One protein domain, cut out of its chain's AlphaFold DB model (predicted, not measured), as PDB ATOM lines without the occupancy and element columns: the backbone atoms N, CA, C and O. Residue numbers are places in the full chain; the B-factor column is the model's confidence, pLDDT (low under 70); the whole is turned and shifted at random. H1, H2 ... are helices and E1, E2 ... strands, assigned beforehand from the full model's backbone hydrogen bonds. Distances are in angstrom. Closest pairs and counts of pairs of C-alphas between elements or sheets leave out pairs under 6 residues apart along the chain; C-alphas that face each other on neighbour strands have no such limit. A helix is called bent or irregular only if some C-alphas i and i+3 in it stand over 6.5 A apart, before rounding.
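What this domain is: This is residues 10 to 185 of the 185 residues of an uncharacterized protein of Solirubrobacter pauli (UniProt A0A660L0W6). A small curled sheet of five strands makes a head at one end of a long rod, and two long helices, H1 and the arm H3a of the bent helix H3, run away from it side by side. At the far end H2 and H4 fold back beside the end of H1, with the short arm H3b between them, and residues 87 to 99 return from H2 to the head. The printed part has 176 residues, with four named helices and five named strands in the order E1 E2 H1 H2 E3 E4 E5 H3 H4; the sheet, E1 E5 E2 E3 E4, is antiparallel throughout, and the class is mixed, helices and strands. The whole is extended, with a radius of gyration of the C-alphas of 25.1 A and spans of 82 by 30 by 19 A.

Where its parts are: E1, residues 10 to 13, begins at C-alpha 10 (54.135, 42.385, 61.268). E2 is residues 32 to 39, 21.3 A long, and H1 residues 40 to 69, 43.9 A. H2 is residues 76 to 86, E3 residues 100 to 105, E4 residues 110 to 112 and E5 residues 124 to 129. H3, residues 130 to 159, was assigned as one helix by its hydrogen bonds but is bent, C-alphas 149 and 152 being 7.1 A apart; its arms are H3a, residues 130 to 149, 28.6 A long, and H3b, residues 152 to 159, at a steep tilt of 60 degrees. H4, residues 164 to 183, 29.9 A long, ends at C-alpha 183 (35.327, 63.372, 24.634) and is irregular, with C-alphas 165 and 168 7.8 A apart.

How they stand to each other: In the strongly twisted sheet, N 11 and O 125 of E1 and E5 are 2.9 A apart, within hydrogen-bond range, as are N 38 and O 128 of E5 and E2 at 2.9 A, N 35 and O 102 of E2 and E3 at 2.8 A, and N 103 and O 111 of the hairpin E3 and E4 at 2.8 A. H1 only grazes the sheet with residues 40 to 44, and H3a with residues 130 to 134. H1 and H3a touch, closest at the C-alphas of Val 50 and Ala 140, 4.8 A, the same way at a shallow tilt of 23 degrees. Residues 60 to 67 of H1 touch H2 in a helical hairpin, closest at the C-alphas of Leu 63 and Ala 84, 7.5 A. H2 and H3b touch at a steep tilt of 67 degrees, closest at the C-alphas of Arg 81 and Ala 158, 4.4 A. H4 touches H1 with residues 174 to 182 alone, closest at the C-alphas of Ala 68 and Arg 175, 4.4 A. Each O i to N i+4 pair is within hydrogen-bond range in H1, H2, H3a and H3b, and 14 of 16 are in H4.

The domain as a whole: The two C-alphas farthest apart, those of Leu 27 and Ala 165, are 83.3 A apart. The printed part has no cut; the links E1 to E2, H2 to E3 and E4 to E5 are long. Mean pLDDT of the printed part is 91.8, with residues 74 and 185 under 70.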
ATOM      1  N   THR A  10      53.920  43.801  60.963       94.06
ATOM      2  CA  THR A  10      54.135  42.385  61.268       94.06
ATOM      3  C   THR A  10      53.443  42.030  62.574       94.06
ATOM      4  O   THR A  10      53.752  42.600  63.619       94.06
ATOM      5  N   VAL A  11      52.534  41.063  62.513       94.06
ATOM      6  CA  VAL A  11      51.819  40.526  63.674       94.06
ATOM      7  C   VAL A  11      51.998  39.017  63.760       94.06
ATOM      8  O   VAL A  11      52.207  38.353  62.749       94.06
ATOM      9  N   ASN A  12      51.871  38.453  64.951       93.62
ATOM     10  CA  ASN A  12      51.741  37.018  65.141       93.62
ATOM     11  C   ASN A  12      50.253  36.665  65.101       93.62
ATOM     12  O   ASN A  12      49.486  37.153  65.929       93.62
ATOM     13  N   GLN A  13      49.842  35.819  64.155       93.62
ATOM     14  CA  GLN A  13      48.442  35.406  64.012       93.62
ATOM     15  C   GLN A  13      48.290  33.913  64.288       93.62
ATOM     16  O   GLN A  13      48.917  33.089  63.625       93.62
ATOM     17  N   CYS A  14      47.433  33.544  65.239       92.69
ATOM     18  CA  CYS A  14      47.142  32.145  65.542       92.69
ATOM     19  C   CYS A  14      46.433  31.454  64.374       92.69
ATOM     20  O   CYS A  14      45.339  31.859  63.995       92.69
ATOM     21  N   ILE A  15      46.994  30.351  63.873       90.38
ATOM     22  CA  ILE A  15      46.364  29.567  62.796       90.38
ATOM     23  C   ILE A  15      45.074  28.857  63.233       90.38
ATOM     24  O   ILE A  15      44.280  28.470  62.385       90.38
ATOM     25  N   GLY A  16      44.882  28.647  64.542       88.69
ATOM     26  CA  GLY A  16      43.728  27.929  65.088       88.69
ATOM     27  C   GLY A  16      42.530  28.835  65.366       88.69
ATOM     28  O   GLY A  16      41.424  28.545  64.925       88.69
ATOM     29  N   CYS A  17      42.744  29.931  66.102       89.75
ATOM     30  CA  CYS A  17      41.667  30.833  66.535       89.75
ATOM     31  C   CYS A  17      41.738  32.245  65.935       89.75
ATOM     32  O   CYS A  17      40.881  33.065  66.238       89.75
ATOM     33  N   GLY A  18      42.760  32.567  65.137       89.44
ATOM     34  CA  GLY A  18      42.907  33.891  64.526       89.44
ATOM     35  C   GLY A  18      43.362  35.007  65.469       89.44
ATOM     36  O   GLY A  18      43.448  36.141  65.015       89.44
ATOM     37  N   ALA A  19      43.671  34.718  66.743       91.56
ATOM     38  CA  ALA A  19      44.189  35.715  67.686       91.56
ATOM     39  C   ALA A  19      45.420  36.435  67.121       91.56
ATOM     40  O   ALA A  19      46.326  35.771  66.607       91.56
ATOM     41  N   ILE A  20      45.448  37.761  67.249       92.75
ATOM     42  CA  ILE A  20      46.528  38.619  66.755       92.75
ATOM     43  C   ILE A  20      47.233  39.282  67.933       92.75
ATOM     44  O   ILE A  20      46.575  39.796  68.833       92.75
ATOM     45  N   GLU A  21      48.561  39.309  67.893       90.75
ATOM     46  CA  GLU A  21      49.382  40.133  68.781       90.75
ATOM     47  C   GLU A  21      50.641  40.635  68.060       90.75
ATOM     48  O   GLU A  21      51.201  39.941  67.207       90.75
ATOM     49  N   THR A  22      51.135  41.821  68.402       87.94
ATOM     50  CA  THR A  22      52.503  42.226  68.030       87.94
ATOM     51  C   THR A  22      53.547  41.561  68.932       87.94
ATOM     52  O   THR A  22      53.267  41.334  70.108       87.94
ATOM     53  N   PRO A  23      54.778  41.309  68.443       81.62
ATOM     54  CA  PRO A  23      55.842  40.705  69.252       81.62
ATOM     55  C   PRO A  23      56.250  41.521  70.490       81.62
ATOM     56  O   PRO A  23      56.717  40.954  71.475       81.62
ATOM     57  N   GLN A  24      56.129  42.850  70.435       78.62
ATOM     58  CA  GLN A  24      56.511  43.737  71.530       78.62
ATOM     59  C   GLN A  24      55.376  43.864  72.560       78.62
ATOM     60  O   GLN A  24      54.249  44.170  72.163       78.62
ATOM     61  N   PRO A  25      55.644  43.696  73.869       81.12
ATOM     62  CA  PRO A  25      54.637  43.896  74.908       81.12
ATOM     63  C   PRO A  25      54.321  45.385  75.126       81.12
ATOM     64  O   PRO A  25      55.201  46.240  75.021       81.12
ATOM     65  N   CYS A  26      53.073  45.691  75.491       83.25
ATOM     66  CA  CYS A  26      52.673  47.014  75.974       83.25
ATOM     67  C   CYS A  26      52.985  47.153  77.475       83.25
ATOM     68  O   CYS A  26      52.657  46.265  78.261       83.25
ATOM     69  N   LEU A  27      53.586  48.273  77.892       81.56
ATOM     70  CA  LEU A  27      53.904  48.553  79.305       81.56
ATOM     71  C   LEU A  27      52.758  49.251  80.069       81.56
ATOM     72  O   LEU A  27      52.904  49.548  81.253       81.56
ATOM     73  N   GLY A  28      51.619  49.489  79.411       80.12
ATOM     74  CA  GLY A  28      50.434  50.136  79.985       80.12
ATOM     75  C   GLY A  28      50.445  51.669  79.907       80.12
ATOM     76  O   GLY A  28      51.437  52.288  79.530       80.12
ATOM     77  N   GLY A  29      49.306  52.282  80.254       81.88
ATOM     78  CA  GLY A  29      49.128  53.743  80.283       81.88
ATOM     79  C   GLY A  29      48.820  54.401  78.933       81.88
ATOM     80  O   GLY A  29      48.866  55.623  78.832       81.88
ATOM     81  N   CYS A  30      48.515  53.613  77.907       85.81
ATOM     82  CA  CYS A  30      48.262  54.101  76.556       85.81
ATOM     83  C   CYS A  30      46.784  53.986  76.172       85.81
ATOM     84  O   CYS A  30      46.046  53.184  76.749       85.81
ATOM     85  N   HIS A  31      46.371  54.759  75.167       88.00
ATOM     86  CA  HIS A  31      45.040  54.650  74.589       88.00
ATOM     87  C   HIS A  31      45.034  53.642  73.443       88.00
ATOM     88  O   HIS A  31      45.996  53.521  72.680       88.00
ATOM     89  N   GLU A  32      43.939  52.897  73.352       87.75
ATOM     90  CA  GLU A  32      43.704  51.928  72.292       87.75
ATOM     91  C   GLU A  32      42.762  52.515  71.249       87.75
ATOM     92  O   GLU A  32      41.732  53.121  71.557       87.75
ATOM     93  N   HIS A  33      43.112  52.292  69.993       90.62
ATOM     94  CA  HIS A  33      42.349  52.703  68.833       90.62
ATOM     95  C   HIS A  33      42.038  51.478  67.994       90.62
ATOM     96  O   HIS A  33      42.905  50.645  67.734       90.62
ATOM     97  N   ARG A  34      40.794  51.369  67.537       93.88
ATOM     98  CA  ARG A  34      40.415  50.301  66.619       93.88
ATOM     99  C   ARG A  34      41.222  50.421  65.323       93.88
ATOM    100  O   ARG A  34      41.302  51.500  64.740       93.88
ATOM    101  N   LEU A  35      41.764  49.300  64.863       93.62
ATOM    102  CA  LEU A  35      42.481  49.169  63.604       93.62
ATOM    103  C   LEU A  35      42.025  47.895  62.897       93.62
ATOM    104  O   LEU A  35      42.236  46.792  63.396       93.62
ATOM    105  N   ASP A  36      41.430  48.037  61.720       95.31
ATOM    106  CA  ASP A  36      41.117  46.894  60.867       95.31
ATOM    107  C   ASP A  36      42.320  46.609  59.953       95.31
ATOM    108  O   ASP A  36      42.906  47.531  59.375       95.31
ATOM    109  N   LEU A  37      42.709  45.339  59.848       95.25
ATOM    110  CA  LEU A  37      43.876  44.879  59.097       95.25
ATOM    111  C   LEU A  37      43.481  43.867  58.021       95.25
ATOM    112  O   LEU A  37      42.560  43.078  58.214       95.25
ATOM    113  N   VAL A  38      44.235  43.829  56.924       96.31
ATOM    114  CA  VAL A  38      44.158  42.771  55.904       96.31
ATOM    115  C   VAL A  38      45.543  42.186  55.619       96.31
ATOM    116  O   VAL A  38      46.543  42.878  55.845       96.31
ATOM    117  N   PRO A  39      45.638  40.944  55.114       96.19
ATOM    118  CA  PRO A  39      46.906  40.374  54.671       96.19
ATOM    119  C   PRO A  39      47.605  41.239  53.610       96.19
ATOM    120  O   PRO A  39      46.977  41.779  52.696       96.19
ATOM    121  N   ALA A  40      48.925  41.393  53.735       96.06
ATOM    122  CA  ALA A  40      49.702  42.249  52.837       96.06
ATOM    123  C   ALA A  40      49.773  41.713  51.393       96.06
ATOM    124  O   ALA A  40      49.914  42.499  50.458       96.06
ATOM    125  N   ASP A  41      49.666  40.400  51.193       96.19
ATOM    126  CA  ASP A  41      49.604  39.755  49.877       96.19
ATOM    127  C   ASP A  41      48.287  40.048  49.145       96.19
ATOM    128  O   ASP A  41      48.313  40.369  47.956       96.19
ATOM    129  N   GLU A  42      47.157  40.053  49.853       97.38
ATOM    130  CA  GLU A  42      45.861  40.492  49.311       97.38
ATOM    131  C   GLU A  42      45.897  41.971  48.894       97.38
ATOM    132  O   GLU A  42      45.403  42.366  47.832       97.38
ATOM    133  N   HIS A  43      46.540  42.821  49.699       96.38
ATOM    134  CA  HIS A  43      46.764  44.215  49.324       96.38
ATOM    135  C   HIS A  43      47.689  44.357  48.110       96.38
ATOM    136  O   HIS A  43      47.383  45.129  47.200       96.38
ATOM    137  N   ALA A  44      48.775  43.585  48.044       96.38
ATOM    138  CA  ALA A  44      49.664  43.574  46.888       96.38
ATOM    139  C   ALA A  44      48.934  43.135  45.608       96.38
ATOM    140  O   ALA A  44      49.149  43.726  44.550       96.38
ATOM    141  N   ALA A  45      48.023  42.161  45.696       96.69
ATOM    142  CA  ALA A  45      47.179  41.754  44.577       96.69
ATOM    143  C   ALA A  45      46.242  42.886  44.115       96.69
ATOM    144  O   ALA A  45      46.097  43.111  42.911       96.69
ATOM    145  N   ALA A  46      45.649  43.641  45.049       97.31
ATOM    146  CA  ALA A  46      44.833  44.812  44.722       97.31
ATOM    147  C   ALA A  46      45.647  45.911  44.015       97.31
ATOM    148  O   ALA A  46      45.183  46.464  43.017       97.31
ATOM    149  N   LEU A  47      46.870  46.192  44.475       97.50
ATOM    150  CA  LEU A  47      47.770  47.148  43.818       97.50
ATOM    151  C   LEU A  47      48.186  46.682  42.416       97.50
ATOM    152  O   LEU A  47      48.102  47.456  41.467       97.50
ATOM    153  N   ALA A  48      48.544  45.407  42.254       97.25
ATOM    154  CA  ALA A  48      48.879  44.850  40.944       97.25
ATOM    155  C   ALA A  48      47.701  44.946  39.955       97.25
ATOM    156  O   ALA A  48      47.899  45.199  38.766       97.25
ATOM    157  N   ALA A  49      46.464  44.781  40.439       97.69
ATOM    158  CA  ALA A  49      45.271  44.977  39.624       97.69
ATOM    159  C   ALA A  49      45.090  46.443  39.198       97.69
ATOM    160  O   ALA A  49      44.729  46.686  38.046       97.69
ATOM    161  N   VAL A  50      45.366  47.410  40.085       98.19
ATOM    162  CA  VAL A  50      45.387  48.841  39.732       98.19
ATOM    163  C   VAL A  50      46.386  49.087  38.602       98.19
ATOM    164  O   VAL A  50      45.976  49.575  37.552       98.19
ATOM    165  N   ASP A  51      47.645  48.680  38.761       98.19
ATOM    166  CA  ASP A  51      48.699  48.919  37.763       98.19
ATOM    167  C   ASP A  51      48.353  48.308  36.391       98.19
ATOM    168  O   ASP A  51      48.515  48.938  35.337       98.19
ATOM    169  N   ALA A  52      47.819  47.083  36.391       97.69
ATOM    170  CA  ALA A  52      47.397  46.401  35.173       97.69
ATOM    171  C   ALA A  52      46.222  47.117  34.484       97.69
ATOM    172  O   ALA A  52      46.199  47.241  33.257       97.69
ATOM    173  N   LEU A  53      45.247  47.608  35.255       98.06
ATOM    174  CA  LEU A  53      44.095  48.336  34.724       98.06
ATOM    175  C   LEU A  53      44.470  49.729  34.210       98.06
ATOM    176  O   LEU A  53      43.916  50.164  33.203       98.06
ATOM    177  N   GLU A  54      45.425  50.413  34.841       98.19
ATOM    178  CA  GLU A  54      45.949  51.692  34.346       98.19
ATOM    179  C   GLU A  54      46.668  51.523  33.014       98.19
ATOM    180  O   GLU A  54      46.410  52.277  32.071       98.19
ATOM    181  N   THR A  55      47.500  50.487  32.911       97.75
ATOM    182  CA  THR A  55      48.180  50.122  31.664       97.75
ATOM    183  C   THR A  55      47.160  49.825  30.564       97.75
ATOM    184  O   THR A  55      47.202  50.441  29.498       97.75
ATOM    185  N   LEU A  56      46.178  48.960  30.842       97.69
ATOM    186  CA  LEU A  56      45.111  48.635  29.896       97.69
ATOM    187  C   LEU A  56      44.352  49.883  29.436       97.69
ATOM    188  O   LEU A  56      44.066  50.051  28.250       97.69
ATOM    189  N   LEU A  57      43.986  50.755  30.373       96.88
ATOM    190  CA  LEU A  57      43.228  51.958  30.074       96.88
ATOM    191  C   LEU A  57      44.031  52.915  29.183       96.88
ATOM    192  O   LEU A  57      43.486  53.455  28.216       96.88
ATOM    193  N   ALA A  58      45.325  53.082  29.458       96.88
ATOM    194  CA  ALA A  58      46.224  53.857  28.612       96.88
ATOM    195  C   ALA A  58      46.304  53.276  27.190       96.88
ATOM    196  O   ALA A  58      46.160  54.017  26.215       96.88
ATOM    197  N   GLU A  59      46.443  51.955  27.053       97.25
ATOM    198  CA  GLU A  59      46.471  51.272  25.755       97.25
ATOM    199  C   GLU A  59      45.157  51.430  24.977       97.25
ATOM    200  O   GLU A  59      45.174  51.747  23.783       97.25
ATOM    201  N   ARG A  60      44.007  51.264  25.646       97.19
ATOM    202  CA  ARG A  60      42.679  51.450  25.039       97.19
ATOM    203  C   ARG A  60      42.501  52.879  24.532       97.19
ATOM    204  O   ARG A  60      42.075  53.070  23.392       97.19
ATOM    205  N   ARG A  61      42.865  53.880  25.339       96.62
ATOM    206  CA  ARG A  61      42.796  55.299  24.956       96.62
ATOM    207  C   ARG A  61      43.721  55.617  23.786       96.62
ATOM    208  O   ARG A  61      43.294  56.276  22.839       96.62
ATOM    209  N   ALA A  62      44.955  55.116  23.812       96.62
ATOM    210  CA  ALA A  62      45.908  55.300  22.722       96.62
ATOM    211  C   ALA A  62      45.389  54.691  21.409       96.62
ATOM    212  O   ALA A  62      45.446  55.341  20.363       96.62
ATOM    213  N   LEU A  63      44.824  53.481  21.467       96.94
ATOM    214  CA  LEU A  63      44.255  52.816  20.298       96.94
ATOM    215  C   LEU A  63      43.040  53.569  19.740       96.94
ATOM    216  O   LEU A  63      42.948  53.751  18.529       96.94
ATOM    217  N   LEU A  64      42.129  54.051  20.589       96.44
ATOM    218  CA  LEU A  64      40.997  54.868  20.135       96.44
ATOM    219  C   LEU A  64      41.464  56.176  19.484       96.44
ATOM    220  O   LEU A  64      40.960  56.542  18.424       96.44
ATOM    221  N   ALA A  65      42.480  56.832  20.052       95.94
ATOM    222  CA  ALA A  65      43.069  58.035  19.470       95.94
ATOM    223  C   ALA A  65      43.671  57.778  18.080       95.94
ATOM    224  O   ALA A  65      43.565  58.611  17.180       95.94
ATOM    225  N   GLU A  66      44.322  56.630  17.901       95.69
ATOM    226  CA  GLU A  66      44.866  56.201  16.615       95.69
ATOM    227  C   GLU A  66      43.754  55.920  15.600       95.69
ATOM    228  O   GLU A  66      43.812  56.417  14.477       95.69
ATOM    229  N   VAL A  67      42.700  55.205  16.010       95.12
ATOM    230  CA  VAL A  67      41.526  54.933  15.169       95.12
ATOM    231  C   VAL A  67      40.881  56.232  14.703       95.12
ATOM    232  O   VAL A  67      40.614  56.361  13.512       95.12
ATOM    233  N   ALA A  68      40.690  57.207  15.598       94.44
ATOM    234  CA  ALA A  68      40.085  58.499  15.280       94.44
ATOM    235  C   ALA A  68      40.844  59.269  14.181       94.44
ATOM    236  O   ALA A  68      40.222  59.968  13.380       94.44
ATOM    237  N   ARG A  69      42.175  59.111  14.100       92.88
ATOM    238  CA  ARG A  69      43.032  59.763  13.090       92.88
ATOM    239  C   ARG A  69      43.325  58.901  11.859       92.88
ATOM    240  O   ARG A  69      43.830  59.425  10.870       92.88
ATOM    241  N   SER A  70      43.047  57.600  11.907       89.25
ATOM    242  CA  SER A  70      43.405  56.664  10.841       89.25
ATOM    243  C   SER A  70      42.486  56.787   9.621       89.25
ATOM    244  O   SER A  70      41.260  56.927   9.723       89.25
ATOM    245  N   THR A  71      43.077  56.652   8.434       83.12
ATOM    246  CA  THR A  71      42.327  56.476   7.186       83.12
ATOM    247  C   THR A  71      41.617  55.128   7.122       83.12
ATOM    248  O   THR A  71      40.599  55.020   6.436       83.12
ATOM    249  N   LEU A  72      42.097  54.149   7.902       81.31
ATOM    250  CA  LEU A  72      41.621  52.771   7.948       81.31
ATOM    251  C   LEU A  72      41.723  52.091   6.574       81.31
ATOM    252  O   LEU A  72      40.812  51.377   6.150       81.31
ATOM    253  N   ALA A  73      42.841  52.335   5.884       80.56
ATOM    254  CA  ALA A  73      43.146  51.737   4.590       80.56
ATOM    255  C   ALA A  73      43.411  50.222   4.712       80.56
ATOM    256  O   ALA A  73      43.549  49.663   5.808       80.56
ATOM    257  N   ASP A  74      43.482  49.536   3.569       68.75
ATOM    258  CA  ASP A  74      43.805  48.108   3.537       68.75
ATOM    259  C   ASP A  74      45.187  47.855   4.176       68.75
ATOM    260  O   ASP A  74      46.158  48.545   3.886       68.75
ATOM    261  N   GLY A  75      45.266  46.885   5.095       79.19
ATOM    262  CA  GLY A  75      46.448  46.620   5.932       79.19
ATOM    263  C   GLY A  75      46.373  47.270   7.320       79.19
ATOM    264  O   GLY A  75      46.487  46.562   8.324       79.19
ATOM    265  N   GLU A  76      46.062  48.569   7.397       86.69
ATOM    266  CA  GLU A  76      45.867  49.283   8.675       86.69
ATOM    267  C   GLU A  76      44.715  48.670   9.477       86.69
ATOM    268  O   GLU A  76      44.829  48.420  10.678       86.69
ATOM    269  N   TRP A  77      43.620  48.336   8.786       88.38
ATOM    270  CA  TRP A  77      42.452  47.699   9.392       88.38
ATOM    271  C   TRP A  77      42.796  46.386  10.106       88.38
ATOM    272  O   TRP A  77      42.335  46.126  11.217       88.38
ATOM    273  N   ALA A  78      43.603  45.533   9.468       90.62
ATOM    274  CA  ALA A  78      43.972  44.235  10.023       90.62
ATOM    275  C   ALA A  78      44.862  44.392  11.265       90.62
ATOM    276  O   ALA A  78      44.629  43.720  12.270       90.62
ATOM    277  N   ALA A  79      45.825  45.318  11.225       92.62
ATOM    278  CA  ALA A  79      46.700  45.613  12.357       92.62
ATOM    279  C   ALA A  79      45.914  46.160  13.563       92.62
ATOM    280  O   ALA A  79      46.050  45.655  14.681       92.62
ATOM    281  N   LEU A  80      45.033  47.137  13.327       94.25
ATOM    282  CA  LEU A  80      44.195  47.741  14.365       94.25
ATOM    283  C   LEU A  80      43.214  46.735  14.973       94.25
ATOM    284  O   LEU A  80      42.994  46.746  16.180       94.25
ATOM    285  N   ARG A  81      42.679  45.807  14.174       94.38
ATOM    286  CA  ARG A  81      41.845  44.704  14.672       94.38
ATOM    287  C   ARG A  81      42.577  43.762  15.601       94.38
ATOM    288  O   ARG A  81      42.034  43.401  16.643       94.38
ATOM    289  N   THR A  82      43.778  43.345  15.221       94.81
ATOM    290  CA  THR A  82      44.602  42.465  16.054       94.81
ATOM    291  C   THR A  82      44.905  43.131  17.391       94.81
ATOM    292  O   THR A  82      44.705  42.515  18.437       94.81
ATOM    293  N   ARG A  83      45.276  44.416  17.377       95.75
ATOM    294  CA  ARG A  83      45.507  45.191  18.603       95.75
ATOM    295  C   ARG A  83      44.236  45.373  19.428       95.75
ATOM    296  O   ARG A  83      44.273  45.147  20.631       95.75
ATOM    297  N   ALA A  84      43.104  45.680  18.795       96.38
ATOM    298  CA  ALA A  84      41.817  45.787  19.480       96.38
ATOM    299  C   ALA A  84      41.451  44.486  20.202       96.38
ATOM    300  O   ALA A  84      41.027  44.523  21.347       96.38
ATOM    301  N   ARG A  85      41.667  43.324  19.571       96.12
ATOM    302  CA  ARG A  85      41.450  42.020  20.217       96.12
ATOM    303  C   ARG A  85      42.349  41.816  21.432       96.12
ATOM    304  O   ARG A  85      41.860  41.317  22.439       96.12
ATOM    305  N   ALA A  86      43.618  42.212  21.344       95.00
ATOM    306  CA  ALA A  86      44.569  42.074  22.444       95.00
ATOM    307  C   ALA A  86      44.150  42.897  23.675       95.00
ATOM    308  O   ALA A  86      44.172  42.379  24.787       95.00
ATOM    309  N   VAL A  87      43.675  44.130  23.479       96.38
ATOM    310  CA  VAL A  87      43.310  45.037  24.585       96.38
ATOM    311  C   VAL A  87      41.874  44.852  25.097       96.38
ATOM    312  O   VAL A  87      41.415  45.609  25.950       96.38
ATOM    313  N   LEU A  88      41.109  43.883  24.582       95.75
ATOM    314  CA  LEU A  88      39.740  43.624  25.052       95.75
ATOM    315  C   LEU A  88      39.683  42.755  26.309       95.75
ATOM    316  O   LEU A  88      38.659  42.762  26.991       95.75
ATOM    317  N   HIS A  89      40.760  42.049  26.650       90.44
ATOM    318  CA  HIS A  89      40.817  41.283  27.888       90.44
ATOM    319  C   HIS A  89      41.156  42.205  29.063       90.44
ATOM    320  O   HIS A  89      42.245  42.769  29.115       90.44
ATOM    321  N   ALA A  90      40.206  42.389  29.981       88.12
ATOM    322  CA  ALA A  90      40.422  43.190  31.179       88.12
ATOM    323  C   ALA A  90      40.968  42.322  32.328       88.12
ATOM    324  O   ALA A  90      40.429  41.235  32.559       88.12
ATOM    325  N   PRO A  91      41.991  42.790  33.071       92.25
ATOM    326  CA  PRO A  91      42.366  42.207  34.351       92.25
ATOM    327  C   PRO A  91      41.165  42.135  35.294       92.25
ATOM    328  O   PRO A  91      40.323  43.036  35.333       92.25
ATOM    329  N   ARG A  92      41.093  41.058  36.075       93.62
ATOM    330  CA  ARG A  92      40.063  40.893  37.101       93.62
ATOM    331  C   ARG A  92      40.390  41.784  38.302       93.62
ATOM    332  O   ARG A  92      41.507  41.744  38.806       93.62
ATOM    333  N   VAL A  93      39.395  42.522  38.793       95.62
ATOM    334  CA  VAL A  93      39.469  43.176  40.108       95.62
ATOM    335  C   VAL A  93      39.385  42.090  41.193       95.62
ATOM    336  O   VAL A  93      38.450  41.281  41.135       95.62
ATOM    337  N   PRO A  94      40.339  42.024  42.142       95.75
ATOM    338  CA  PRO A  94      40.280  41.078  43.253       95.75
ATOM    339  C   PRO A  94      39.003  41.235  44.082       95.75
ATOM    340  O   PRO A  94      38.404  42.310  44.133       95.75
ATOM    341  N   GLU A  95      38.580  40.152  44.728       94.88
ATOM    342  CA  GLU A  95      37.485  40.218  45.696       94.88
ATOM    343  C   GLU A  95      37.950  40.931  46.978       94.88
ATOM    344  O   GLU A  95      39.149  40.945  47.265       94.88
ATOM    345  N   PRO A  96      37.033  41.540  47.753       94.62
ATOM    346  CA  PRO A  96      37.381  42.118  49.045       94.62
ATOM    347  C   PRO A  96      38.017  41.082  49.976       94.62
ATOM    348  O   PRO A  96      37.444  40.013  50.196       94.62
ATOM    349  N   ALA A  97      39.181  41.411  50.539       94.69
ATOM    350  CA  ALA A  97      39.845  40.548  51.507       94.69
ATOM    351  C   ALA A  97      39.071  40.485  52.832       94.69
ATOM    352  O   ALA A  97      38.337  41.407  53.201       94.69
ATOM    353  N   LEU A  98      39.277  39.400  53.581       93.62
ATOM    354  CA  LEU A  98      38.753  39.292  54.938       93.62
ATOM    355  C   LEU A  98      39.489  40.271  55.860       93.62
ATOM    356  O   LEU A  98      40.684  40.119  56.119       93.62
ATOM    357  N   GLU A  99      38.757  41.253  56.378       94.56
ATOM    358  CA  GLU A  99      39.270  42.198  57.365       94.56
ATOM    359  C   GLU A  99      39.290  41.571  58.762       94.56
ATOM    360  O   GLU A  99      38.330  40.930  59.196       94.56
ATOM    361  N   VAL A 100      40.383  41.794  59.487       93.00
ATOM    362  CA  VAL A 100      40.517  41.409  60.889       93.00
ATOM    363  C   VAL A 100      40.538  42.664  61.745       93.00
ATOM    364  O   VAL A 100      41.456  43.479  61.650       93.00
ATOM    365  N   THR A 101      39.530  42.816  62.602       94.62
ATOM    366  CA  THR A 101      39.483  43.912  63.572       94.62
ATOM    367  C   THR A 101      40.469  43.661  64.706       94.62
ATOM    368  O   THR A 101      40.435  42.621  65.364       94.62
ATOM    369  N   THR A 102      41.325  44.647  64.950       93.75
ATOM    370  CA  THR A 102      42.335  44.667  66.010       93.75
ATOM    371  C   THR A 102      42.264  45.979  66.791       93.75
ATOM    372  O   THR A 102      41.580  46.926  66.389       93.75
ATOM    373  N   TRP A 103      42.974  46.049  67.910       92.25
ATOM    374  CA  TRP A 103      43.159  47.261  68.699       92.25
ATOM    375  C   TRP A 103      44.632  47.632  68.686       92.25
ATOM    376  O   TRP A 103      45.479  46.825  69.061       92.25
ATOM    377  N   ARG A 104      44.939  48.847  68.227       90.75
ATOM    378  CA  ARG A 104      46.281  49.419  68.221       90.75
ATOM    379  C   ARG A 104      46.413  50.445  69.331       90.75
ATOM    380  O   ARG A 104      45.697  51.438  69.378       90.75
ATOM    381  N   CYS A 105      47.402  50.221  70.164       90.88
ATOM    382  CA  CYS A 105      47.855  51.122  71.194       90.88
ATOM    383  C   CYS A 105      48.719  52.261  70.614       90.88
ATOM    384  O   CYS A 105      49.433  52.061  69.626       90.88
ATOM    385  N   ASP A 106      48.744  53.431  71.254       87.81
ATOM    386  CA  ASP A 106      49.644  54.541  70.887       87.81
ATOM    387  C   ASP A 106      51.132  54.155  70.874       87.81
ATOM    388  O   ASP A 106      51.916  54.709  70.102       87.81
ATOM    389  N   CYS A 107      51.533  53.172  71.688       87.06
ATOM    390  CA  CYS A 107      52.902  52.652  71.698       87.06
ATOM    391  C   CYS A 107      53.217  51.716  70.514       87.06
ATOM    392  O   CYS A 107      54.344  51.241  70.391       87.06
ATOM    393  N   GLY A 108      52.233  51.437  69.650       85.19
ATOM    394  CA  GLY A 108      52.351  50.555  68.489       85.19
ATOM    395  C   GLY A 108      52.006  49.088  68.757       85.19
ATOM    396  O   GLY A 108      51.978  48.309  67.807       85.19
ATOM    397  N   HIS A 109      51.713  48.708  70.006       89.06
ATOM    398  CA  HIS A 109      51.228  47.364  70.328       89.06
ATOM    399  C   HIS A 109      49.873  47.106  69.661       89.06
ATOM    400  O   HIS A 109      49.006  47.980  69.679       89.06
ATOM    401  N   ILE A 110      49.684  45.920  69.084       90.50
ATOM    402  CA  ILE A 110      48.414  45.496  68.491       90.50
ATOM    403  C   ILE A 110      47.965  44.202  69.139       90.50
ATOM    404  O   ILE A 110      48.759  43.269  69.246       90.50
ATOM    405  N   GLU A 111      46.683  44.135  69.481       89.12
ATOM    406  CA  GLU A 111      46.042  42.938  70.006       89.12
ATOM    407  C   GLU A 111      44.664  42.724  69.359       89.12
ATOM    408  O   GLU A 111      43.909  43.662  69.100       89.12
ATOM    409  N   ALA A 112      44.317  41.467  69.106       87.38
ATOM    410  CA  ALA A 112      42.945  41.035  68.886       87.38
ATOM    411  C   ALA A 112      42.735  39.704  69.615       87.38
ATOM    412  O   ALA A 112      43.048  38.641  69.053       87.38
ATOM    413  N   PRO A 113      42.245  39.730  70.867       80.50
ATOM    414  CA  PRO A 113      42.043  38.509  71.622       80.50
ATOM    415  C   PRO A 113      40.916  37.692  70.986       80.50
ATOM    416  O   PRO A 113      39.873  38.219  70.609       80.50
ATOM    417  N   GLN A 114      41.126  36.383  70.875       81.06
ATOM    418  CA  GLN A 114      40.119  35.423  70.418       81.06
ATOM    419  C   GLN A 114      40.033  34.278  71.430       81.06
ATOM    420  O   GLN A 114      41.074  33.898  71.983       81.06
ATOM    421  N   PRO A 115      38.842  33.695  71.671       82.69
ATOM    422  CA  PRO A 115      38.712  32.506  72.505       82.69
ATOM    423  C   PRO A 115      39.670  31.406  72.027       82.69
ATOM    424  O   PRO A 115      39.589  30.924  70.897       82.69
ATOM    425  N   CYS A 116      40.636  31.049  72.873       77.94
ATOM    426  CA  CYS A 116      41.664  30.076  72.524       77.94
ATOM    427  C   CYS A 116      41.101  28.650  72.579       77.94
ATOM    428  O   CYS A 116      40.448  28.274  73.548       77.94
ATOM    429  N   ILE A 117      41.426  27.834  71.574       81.88
ATOM    430  CA  ILE A 117      41.033  26.415  71.500       81.88
ATOM    431  C   ILE A 117      42.072  25.460  72.120       81.88
ATOM    432  O   ILE A 117      41.980  24.249  71.949       81.88
ATOM    433  N   GLY A 118      43.091  25.989  72.807       78.31
ATOM    434  CA  GLY A 118      44.141  25.198  73.463       78.31
ATOM    435  C   GLY A 118      45.306  24.765  72.561       78.31
ATOM    436  O   GLY A 118      46.186  24.046  73.026       78.31
ATOM    437  N   VAL A 119      45.356  25.218  71.302       81.12
ATOM    438  CA  VAL A 119      46.478  24.991  70.370       81.12
ATOM    439  C   VAL A 119      46.905  26.328  69.761       81.12
ATOM    440  O   VAL A 119      46.171  26.916  68.968       81.12
ATOM    441  N   CYS A 120      48.095  26.811  70.130       84.69
ATOM    442  CA  CYS A 120      48.620  28.105  69.686       84.69
ATOM    443  C   CYS A 120      49.872  27.927  68.822       84.69
ATOM    444  O   CYS A 120      50.970  27.758  69.342       84.69
ATOM    445  N   VAL A 121      49.712  28.037  67.502       90.31
ATOM    446  CA  VAL A 121      50.825  28.268  66.570       90.31
ATOM    447  C   VAL A 121      50.582  29.626  65.924       90.31
ATOM    448  O   VAL A 121      49.597  29.797  65.204       90.31
ATOM    449  N   ARG A 122      51.437  30.604  66.242       90.81
ATOM    450  CA  ARG A 122      51.274  32.008  65.842       90.81
ATOM    451  C   ARG A 122      52.433  32.461  64.944       90.81
ATOM    452  O   ARG A 122      53.342  33.127  65.433       90.81
ATOM    453  N   PRO A 123      52.475  32.056  63.661       92.88
ATOM    454  CA  PRO A 123      53.491  32.552  62.744       92.88
ATOM    455  C   PRO A 123      53.366  34.068  62.564       92.88
ATOM    456  O   PRO A 123      52.267  34.627  62.619       92.88
ATOM    457  N   ALA A 124      54.500  34.705  62.283       94.62
ATOM    458  CA  ALA A 124      54.526  36.089  61.840       94.62
ATOM    459  C   ALA A 124      53.808  36.225  60.486       94.62
ATOM    460  O   ALA A 124      53.993  35.413  59.573       94.62
ATOM    461  N   ARG A 125      52.990  37.265  60.357       95.06
ATOM    462  CA  ARG A 125      52.212  37.624  59.173       95.06
ATOM    463  C   ARG A 125      52.364  39.114  58.915       95.06
ATOM    464  O   ARG A 125      52.280  39.919  59.839       95.06
ATOM    465  N   ALA A 126      52.582  39.464  57.654       95.56
ATOM    466  CA  ALA A 126      52.559  40.845  57.202       95.56
ATOM    467  C   ALA A 126      51.111  41.256  56.919       95.56
ATOM    468  O   ALA A 126      50.405  40.584  56.167       95.56
ATOM    469  N   MET A 127      50.692  42.361  57.519       95.31
ATOM    470  CA  MET A 127      49.358  42.934  57.398       95.31
ATOM    471  C   MET A 127      49.472  44.405  57.002       95.31
ATOM    472  O   MET A 127      50.501  45.038  57.234       95.31
ATOM    473  N   VAL A 128      48.409  44.966  56.442       95.94
ATOM    474  CA  VAL A 128      48.290  46.404  56.163       95.94
ATOM    475  C   VAL A 128      46.949  46.931  56.678       95.94
ATOM    476  O   VAL A 128      46.018  46.136  56.854       95.94
ATOM    477  N   PRO A 129      46.809  48.246  56.911       95.38
ATOM    478  CA  PRO A 129      45.520  48.845  57.230       95.38
ATOM    479  C   PRO A 129      44.463  48.524  56.165       95.38
ATOM    480  O   PRO A 129      44.682  48.700  54.965       95.38
ATOM    481  N   ALA A 130      43.284  48.084  56.603       95.94
ATOM    482  CA  ALA A 130      42.184  47.744  55.705       95.94
ATOM    483  C   ALA A 130      41.696  48.950  54.883       95.94
ATOM    484  O   ALA A 130      41.207  48.787  53.768       95.94
ATOM    485  N   GLU A 131      41.862  50.174  55.395       95.31
ATOM    486  CA  GLU A 131      41.540  51.405  54.666       95.31
ATOM    487  C   GLU A 131      42.346  51.546  53.367       95.31
ATOM    488  O   GLU A 131      41.756  51.803  52.317       95.31
ATOM    489  N   ASP A 132      43.656  51.285  53.410       95.50
ATOM    490  CA  ASP A 132      44.527  51.351  52.233       95.50
ATOM    491  C   ASP A 132      44.126  50.295  51.193       95.50
ATOM    492  O   ASP A 132      44.092  50.557  49.989       95.50
ATOM    493  N   HIS A 133      43.760  49.096  51.652       96.19
ATOM    494  CA  HIS A 133      43.245  48.041  50.783       96.19
ATOM    495  C   HIS A 133      41.899  48.398  50.147       96.19
ATOM    496  O   HIS A 133      41.744  48.252  48.934       96.19
ATOM    497  N   ARG A 134      40.945  48.937  50.914       97.00
ATOM    498  CA  ARG A 134      39.667  49.415  50.367       97.00
ATOM    499  C   ARG A 134      39.875  50.526  49.341       97.00
ATOM    500  O   ARG A 134      39.216  50.517  48.303       97.00
ATOM    501  N   ALA A 135      40.803  51.450  49.592       96.81
ATOM    502  CA  ALA A 135      41.150  52.501  48.640       96.81
ATOM    503  C   ALA A 135      41.721  51.920  47.332       96.81
ATOM    504  O   ALA A 135      41.308  52.334  46.245       96.81
ATOM    505  N   ALA A 136      42.604  50.919  47.420       96.94
ATOM    506  CA  ALA A 136      43.132  50.216  46.252       96.94
ATOM    507  C   ALA A 136      42.022  49.501  45.456       96.94
ATOM    508  O   ALA A 136      41.936  49.671  44.238       96.94
ATOM    509  N   LEU A 137      41.120  48.775  46.127       98.19
ATOM    510  CA  LEU A 137      39.982  48.111  45.477       98.19
ATOM    511  C   LEU A 137      39.009  49.101  44.829       98.19
ATOM    512  O   LEU A 137      38.533  48.858  43.718       98.19
ATOM    513  N   ALA A 138      38.725  50.227  45.486       98.00
ATOM    514  CA  ALA A 138      37.873  51.273  44.931       98.00
ATOM    515  C   ALA A 138      38.488  51.865  43.653       98.00
ATOM    516  O   ALA A 138      37.790  52.019  42.647       98.00
ATOM    517  N   ARG A 139      39.804  52.120  43.653       98.12
ATOM    518  CA  ARG A 139      40.536  52.583  42.463       98.12
ATOM    519  C   ARG A 139      40.503  51.545  41.342       98.12
ATOM    520  O   ARG A 139      40.152  51.899  40.220       98.12
ATOM    521  N   ALA A 140      40.802  50.279  41.635       98.25
ATOM    522  CA  ALA A 140      40.730  49.199  40.650       98.25
ATOM    523  C   ALA A 140      39.318  49.075  40.052       98.25
ATOM    524  O   ALA A 140      39.158  49.000  38.838       98.25
ATOM    525  N   THR A 141      38.279  49.148  40.884       98.12
ATOM    526  CA  THR A 141      36.877  49.109  40.438       98.12
ATOM    527  C   THR A 141      36.545  50.274  39.506       98.12
ATOM    528  O   THR A 141      35.943  50.067  38.452       98.12
ATOM    529  N   ALA A 142      36.967  51.494  39.852       97.75
ATOM    530  CA  ALA A 142      36.747  52.672  39.015       97.75
ATOM    531  C   ALA A 142      37.467  52.562  37.659       97.75
ATOM    532  O   ALA A 142      36.874  52.855  36.621       97.75
ATOM    533  N   LEU A 143      38.717  52.089  37.654       97.75
ATOM    534  CA  LEU A 143      39.489  51.868  36.429       97.75
ATOM    535  C   LEU A 143      38.875  50.774  35.549       97.75
ATOM    536  O   LEU A 143      38.804  50.942  34.334       97.75
ATOM    537  N   ALA A 144      38.399  49.678  36.141       97.12
ATOM    538  CA  ALA A 144      37.722  48.610  35.413       97.12
ATOM    539  C   ALA A 144      36.409  49.097  34.784       97.12
ATOM    540  O   ALA A 144      36.151  48.824  33.611       97.12
ATOM    541  N   ALA A 145      35.611  49.871  35.528       96.06
ATOM    542  CA  ALA A 145      34.397  50.486  35.001       96.06
ATOM    543  C   ALA A 145      34.705  51.410  33.816       96.06
ATOM    544  O   ALA A 145      34.046  51.333  32.780       96.06
ATOM    545  N   GLU A 146      35.744  52.235  33.933       95.44
ATOM    546  CA  GLU A 146      36.193  53.108  32.851       95.44
ATOM    547  C   GLU A 146      36.701  52.320  31.633       95.44
ATOM    548  O   GLU A 146      36.331  52.610  30.495       95.44
ATOM    549  N   ALA A 147      37.484  51.261  31.845       95.62
ATOM    550  CA  ALA A 147      37.915  50.386  30.765       95.62
ATOM    551  C   ALA A 147      36.704  49.788  30.027       95.62
ATOM    552  O   ALA A 147      36.687  49.780  28.791       95.62
ATOM    553  N   GLU A 148      35.680  49.321  30.747       95.12
ATOM    554  CA  GLU A 148      34.444  48.798  30.151       95.12
ATOM    555  C   GLU A 148      33.654  49.850  29.367       95.12
ATOM    556  O   GLU A 148      33.065  49.507  28.339       95.12
ATOM    557  N   ARG A 149      33.694  51.133  29.760       93.88
ATOM    558  CA  ARG A 149      33.085  52.217  28.967       93.88
ATOM    559  C   ARG A 149      33.702  52.324  27.572       93.88
ATOM    560  O   ARG A 149      32.966  52.482  26.604       93.88
ATOM    561  N   LEU A 150      35.018  52.136  27.450       94.56
ATOM    562  CA  LEU A 150      35.737  52.186  26.168       94.56
ATOM    563  C   LEU A 150      35.599  50.901  25.327       94.56
ATOM    564  O   LEU A 150      35.879  50.896  24.123       94.56
ATOM    565  N   ALA A 151      35.170  49.791  25.933       94.69
ATOM    566  CA  ALA A 151      35.129  48.479  25.289       94.69
ATOM    567  C   ALA A 151      34.206  48.374  24.052       94.69
ATOM    568  O   ALA A 151      34.576  47.659  23.118       94.69
ATOM    569  N   PRO A 152      33.025  49.026  23.960       94.31
ATOM    570  CA  PRO A 152      32.130  48.898  22.806       94.31
ATOM    571  C   PRO A 152      32.767  49.288  21.465       94.31
ATOM    572  O   PRO A 152      32.688  48.509  20.514       94.31
ATOM    573  N   ALA A 153      33.451  50.435  21.389       93.31
ATOM    574  CA  ALA A 153      34.112  50.882  20.157       93.31
ATOM    575  C   ALA A 153      35.235  49.915  19.736       93.31
ATOM    576  O   ALA A 153      35.368  49.561  18.563       93.31
ATOM    577  N   LEU A 154      35.992  49.403  20.711       96.31
ATOM    578  CA  LEU A 154      37.048  48.417  20.483       96.31
ATOM    579  C   LEU A 154      36.494  47.048  20.064       96.31
ATOM    580  O   LEU A 154      37.058  46.414  19.174       96.31
ATOM    581  N   ARG A 155      35.365  46.606  20.635       96.56
ATOM    582  CA  ARG A 155      34.650  45.389  20.207       96.56
ATOM    583  C   ARG A 155      34.174  45.512  18.765       96.56
ATOM    584  O   ARG A 155      34.353  44.574  17.987       96.56
ATOM    585  N   GLN A 156      33.614  46.666  18.401       94.38
ATOM    586  CA  GLN A 156      33.190  46.931  17.032       94.38
ATOM    587  C   GLN A 156      34.380  46.848  16.073       94.38
ATOM    588  O   GLN A 156      34.302  46.116  15.088       94.38
ATOM    589  N   LEU A 157      35.498  47.512  16.379       94.88
ATOM    590  CA  LEU A 157      36.722  47.409  15.584       94.88
ATOM    591  C   LEU A 157      37.192  45.950  15.473       94.88
ATOM    592  O   LEU A 157      37.296  45.433  14.366       94.88
ATOM    593  N   ALA A 158      37.403  45.264  16.600       96.38
ATOM    594  CA  ALA A 158      37.957  43.910  16.677       96.38
ATOM    595  C   ALA A 158      37.223  42.879  15.798       96.38
ATOM    596  O   ALA A 158      37.853  42.004  15.178       96.38
ATOM    597  N   TRP A 159      35.895  42.974  15.732       95.88
ATOM    598  CA  TRP A 159      35.054  41.955  15.105       95.88
ATOM    599  C   TRP A 159      34.411  42.382  13.784       95.88
ATOM    600  O   TRP A 159      33.940  41.518  13.047       95.88
ATOM    601  N   THR A 160      34.487  43.659  13.399       92.50
ATOM    602  CA  THR A 160      33.935  44.112  12.116       92.50
ATOM    603  C   THR A 160      34.896  43.842  10.957       92.50
ATOM    604  O   THR A 160      36.069  44.214  10.974       92.50
ATOM    605  N   THR A 161      34.379  43.205   9.905       89.00
ATOM    606  CA  THR A 161      35.069  43.053   8.614       89.00
ATOM    607  C   THR A 161      34.165  43.630   7.523       89.00
ATOM    608  O   THR A 161      33.234  42.946   7.094       89.00
ATOM    609  N   PRO A 162      34.362  44.893   7.108       87.19
ATOM    610  CA  PRO A 162      33.482  45.526   6.136       87.19
ATOM    611  C   PRO A 162      33.662  44.912   4.745       87.19
ATOM    612  O   PRO A 162      34.780  44.634   4.304       87.19
ATOM    613  N   ARG A 163      32.551  44.747   4.018       88.94
ATOM    614  CA  ARG A 163      32.592  44.445   2.578       88.94
ATOM    615  C   ARG A 163      33.226  45.624   1.827       88.94
ATOM    616  O   ARG A 163      33.032  46.755   2.274       88.94
ATOM    617  N   PRO A 164      33.889  45.408   0.672       88.81
ATOM    618  CA  PRO A 164      34.560  46.476  -0.076       88.81
ATOM    619  C   PRO A 164      33.706  47.739  -0.275       88.81
ATOM    620  O   PRO A 164      34.160  48.833   0.038       88.81
ATOM    621  N   ALA A 165      32.436  47.578  -0.664       92.00
ATOM    622  CA  ALA A 165      31.502  48.683  -0.904       92.00
ATOM    623  C   ALA A 165      31.121  49.506   0.346       92.00
ATOM    624  O   ALA A 165      30.624  50.618   0.220       92.00
ATOM    625  N   HIS A 166      31.336  48.977   1.555       91.19
ATOM    626  CA  HIS A 166      30.955  49.632   2.812       91.19
ATOM    627  C   HIS A 166      32.155  50.078   3.653       91.19
ATOM    628  O   HIS A 166      31.962  50.604   4.748       91.19
ATOM    629  N   ARG A 167      33.388  49.897   3.160       88.75
ATOM    630  CA  ARG A 167      34.615  50.193   3.917       88.75
ATOM    631  C   ARG A 167      34.659  51.623   4.432       88.75
ATOM    632  O   ARG A 167      34.852  51.824   5.625       88.75
ATOM    633  N   GLU A 168      34.422  52.602   3.565       91.38
ATOM    634  CA  GLU A 168      34.494  54.010   3.957       91.38
ATOM    635  C   GLU A 168      33.413  54.380   4.986       91.38
ATOM    636  O   GLU A 168      33.692  55.072   5.966       91.38
ATOM    637  N   ALA A 169      32.192  53.867   4.807       92.56
ATOM    638  CA  ALA A 169      31.096  54.087   5.746       92.56
ATOM    639  C   ALA A 169      31.406  53.482   7.126       92.56
ATOM    640  O   ALA A 169      31.222  54.144   8.147       92.56
ATOM    641  N   THR A 170      31.937  52.254   7.173       92.69
ATOM    642  CA  THR A 170      32.346  51.613   8.430       92.69
ATOM    643  C   THR A 170      33.525  52.339   9.081       92.69
ATOM    644  O   THR A 170      33.505  52.567  10.287       92.69
ATOM    645  N   ALA A 171      34.526  52.751   8.299       91.62
ATOM    646  CA  ALA A 171      35.668  53.515   8.793       91.62
ATOM    647  C   ALA A 171      35.233  54.850   9.415       91.62
ATOM    648  O   ALA A 171      35.680  55.211  10.502       91.62
ATOM    649  N   ARG A 172      34.307  55.559   8.761       92.88
ATOM    650  CA  ARG A 172      33.721  56.800   9.276       92.88
ATOM    651  C   ARG A 172      32.979  56.573  10.591       92.88
ATOM    652  O   ARG A 172      33.219  57.308  11.541       92.88
ATOM    653  N   ALA A 173      32.143  55.536  10.664       93.31
ATOM    654  CA  ALA A 173      31.412  55.197  11.882       93.31
ATOM    655  C   ALA A 173      32.350  54.871  13.058       93.31
ATOM    656  O   ALA A 173      32.123  55.347  14.167       93.31
ATOM    657  N   LEU A 174      33.428  54.117  12.815       93.56
ATOM    658  CA  LEU A 174      34.428  53.812  13.843       93.56
ATOM    659  C   LEU A 174      35.182  55.053  14.319       93.56
ATOM    660  O   LEU A 174      35.397  55.190  15.519       93.56
ATOM    661  N   ARG A 175      35.555  55.966  13.413       93.62
ATOM    662  CA  ARG A 175      36.179  57.241  13.796       93.62
ATOM    663  C   ARG A 175      35.257  58.077  14.671       93.62
ATOM    664  O   ARG A 175      35.683  58.524  15.725       93.62
ATOM    665  N   THR A 176      33.995  58.232  14.273       93.00
ATOM    666  CA  THR A 176      33.000  58.964  15.071       93.00
ATOM    667  C   THR A 176      32.808  58.330  16.448       93.00
ATOM    668  O   THR A 176      32.808  59.043  17.447       93.00
ATOM    669  N   ALA A 177      32.697  57.000  16.518       91.88
ATOM    670  CA  ALA A 177      32.584  56.292  17.789       91.88
ATOM    671  C   ALA A 177      33.837  56.475  18.661       91.88
ATOM    672  O   ALA A 177      33.711  56.693  19.861       91.88
ATOM    673  N   ALA A 178      35.033  56.421  18.068       92.00
ATOM    674  CA  ALA A 178      36.283  56.637  18.784       92.00
ATOM    675  C   ALA A 178      36.379  58.065  19.341       92.00
ATOM    676  O   ALA A 178      36.618  58.210  20.535       92.00
ATOM    677  N   SER A 179      36.106  59.095  18.534       89.88
ATOM    678  CA  SER A 179      36.114  60.493  18.990       89.88
ATOM    679  C   SER A 179      35.119  60.733  20.130       89.88
ATOM    680  O   SER A 179      35.488  61.305  21.148       89.88
ATOM    681  N   ALA A 180      33.891  60.216  20.014       90.19
ATOM    682  CA  ALA A 180      32.874  60.372  21.056       90.19
ATOM    683  C   ALA A 180      33.287  59.727  22.394       90.19
ATOM    684  O   ALA A 180      33.002  60.265  23.459       90.19
ATOM    685  N   GLN A 181      33.981  58.585  22.351       86.44
ATOM    686  CA  GLN A 181      34.498  57.919  23.553       86.44
ATOM    687  C   GLN A 181      35.683  58.664  24.183       86.44
ATOM    688  O   GLN A 181      35.913  58.526  25.378       86.44
ATOM    689  N   GLN A 182      36.428  59.453  23.404       79.81
ATOM    690  CA  GLN A 182      37.521  60.282  23.919       79.81
ATOM    691  C   GLN A 182      37.032  61.583  24.559       79.81
ATOM    692  O   GLN A 182      37.671  62.067  25.481       79.81
ATOM    693  N   GLU A 183      35.927  62.149  24.076       82.19
ATOM    694  CA  GLU A 183      35.327  63.372  24.634       82.19
ATOM    695  C   GLU A 183      34.551  63.112  25.935       82.19
ATOM    696  O   GLU A 183      34.350  64.024  26.732       82.19
ATOM    697  N   ALA A 184      34.106  61.870  26.147       71.19
ATOM    698  CA  ALA A 184      33.381  61.447  27.343       71.19
ATOM    699  C   ALA A 184      34.291  60.974  28.498       71.19
ATOM    700  O   ALA A 184      33.774  60.653  29.572       71.19
ATOM    701  N   ALA A 185      35.605  60.887  28.263       58.72
ATOM    702  CA  ALA A 185      36.621  60.404  29.202       58.72
ATOM    703  C   ALA A 185      37.423  61.564  29.809       58.72
ATOM    704  O   ALA A 185      37.750  61.464  31.014       58.72
TER     705      ALA A 185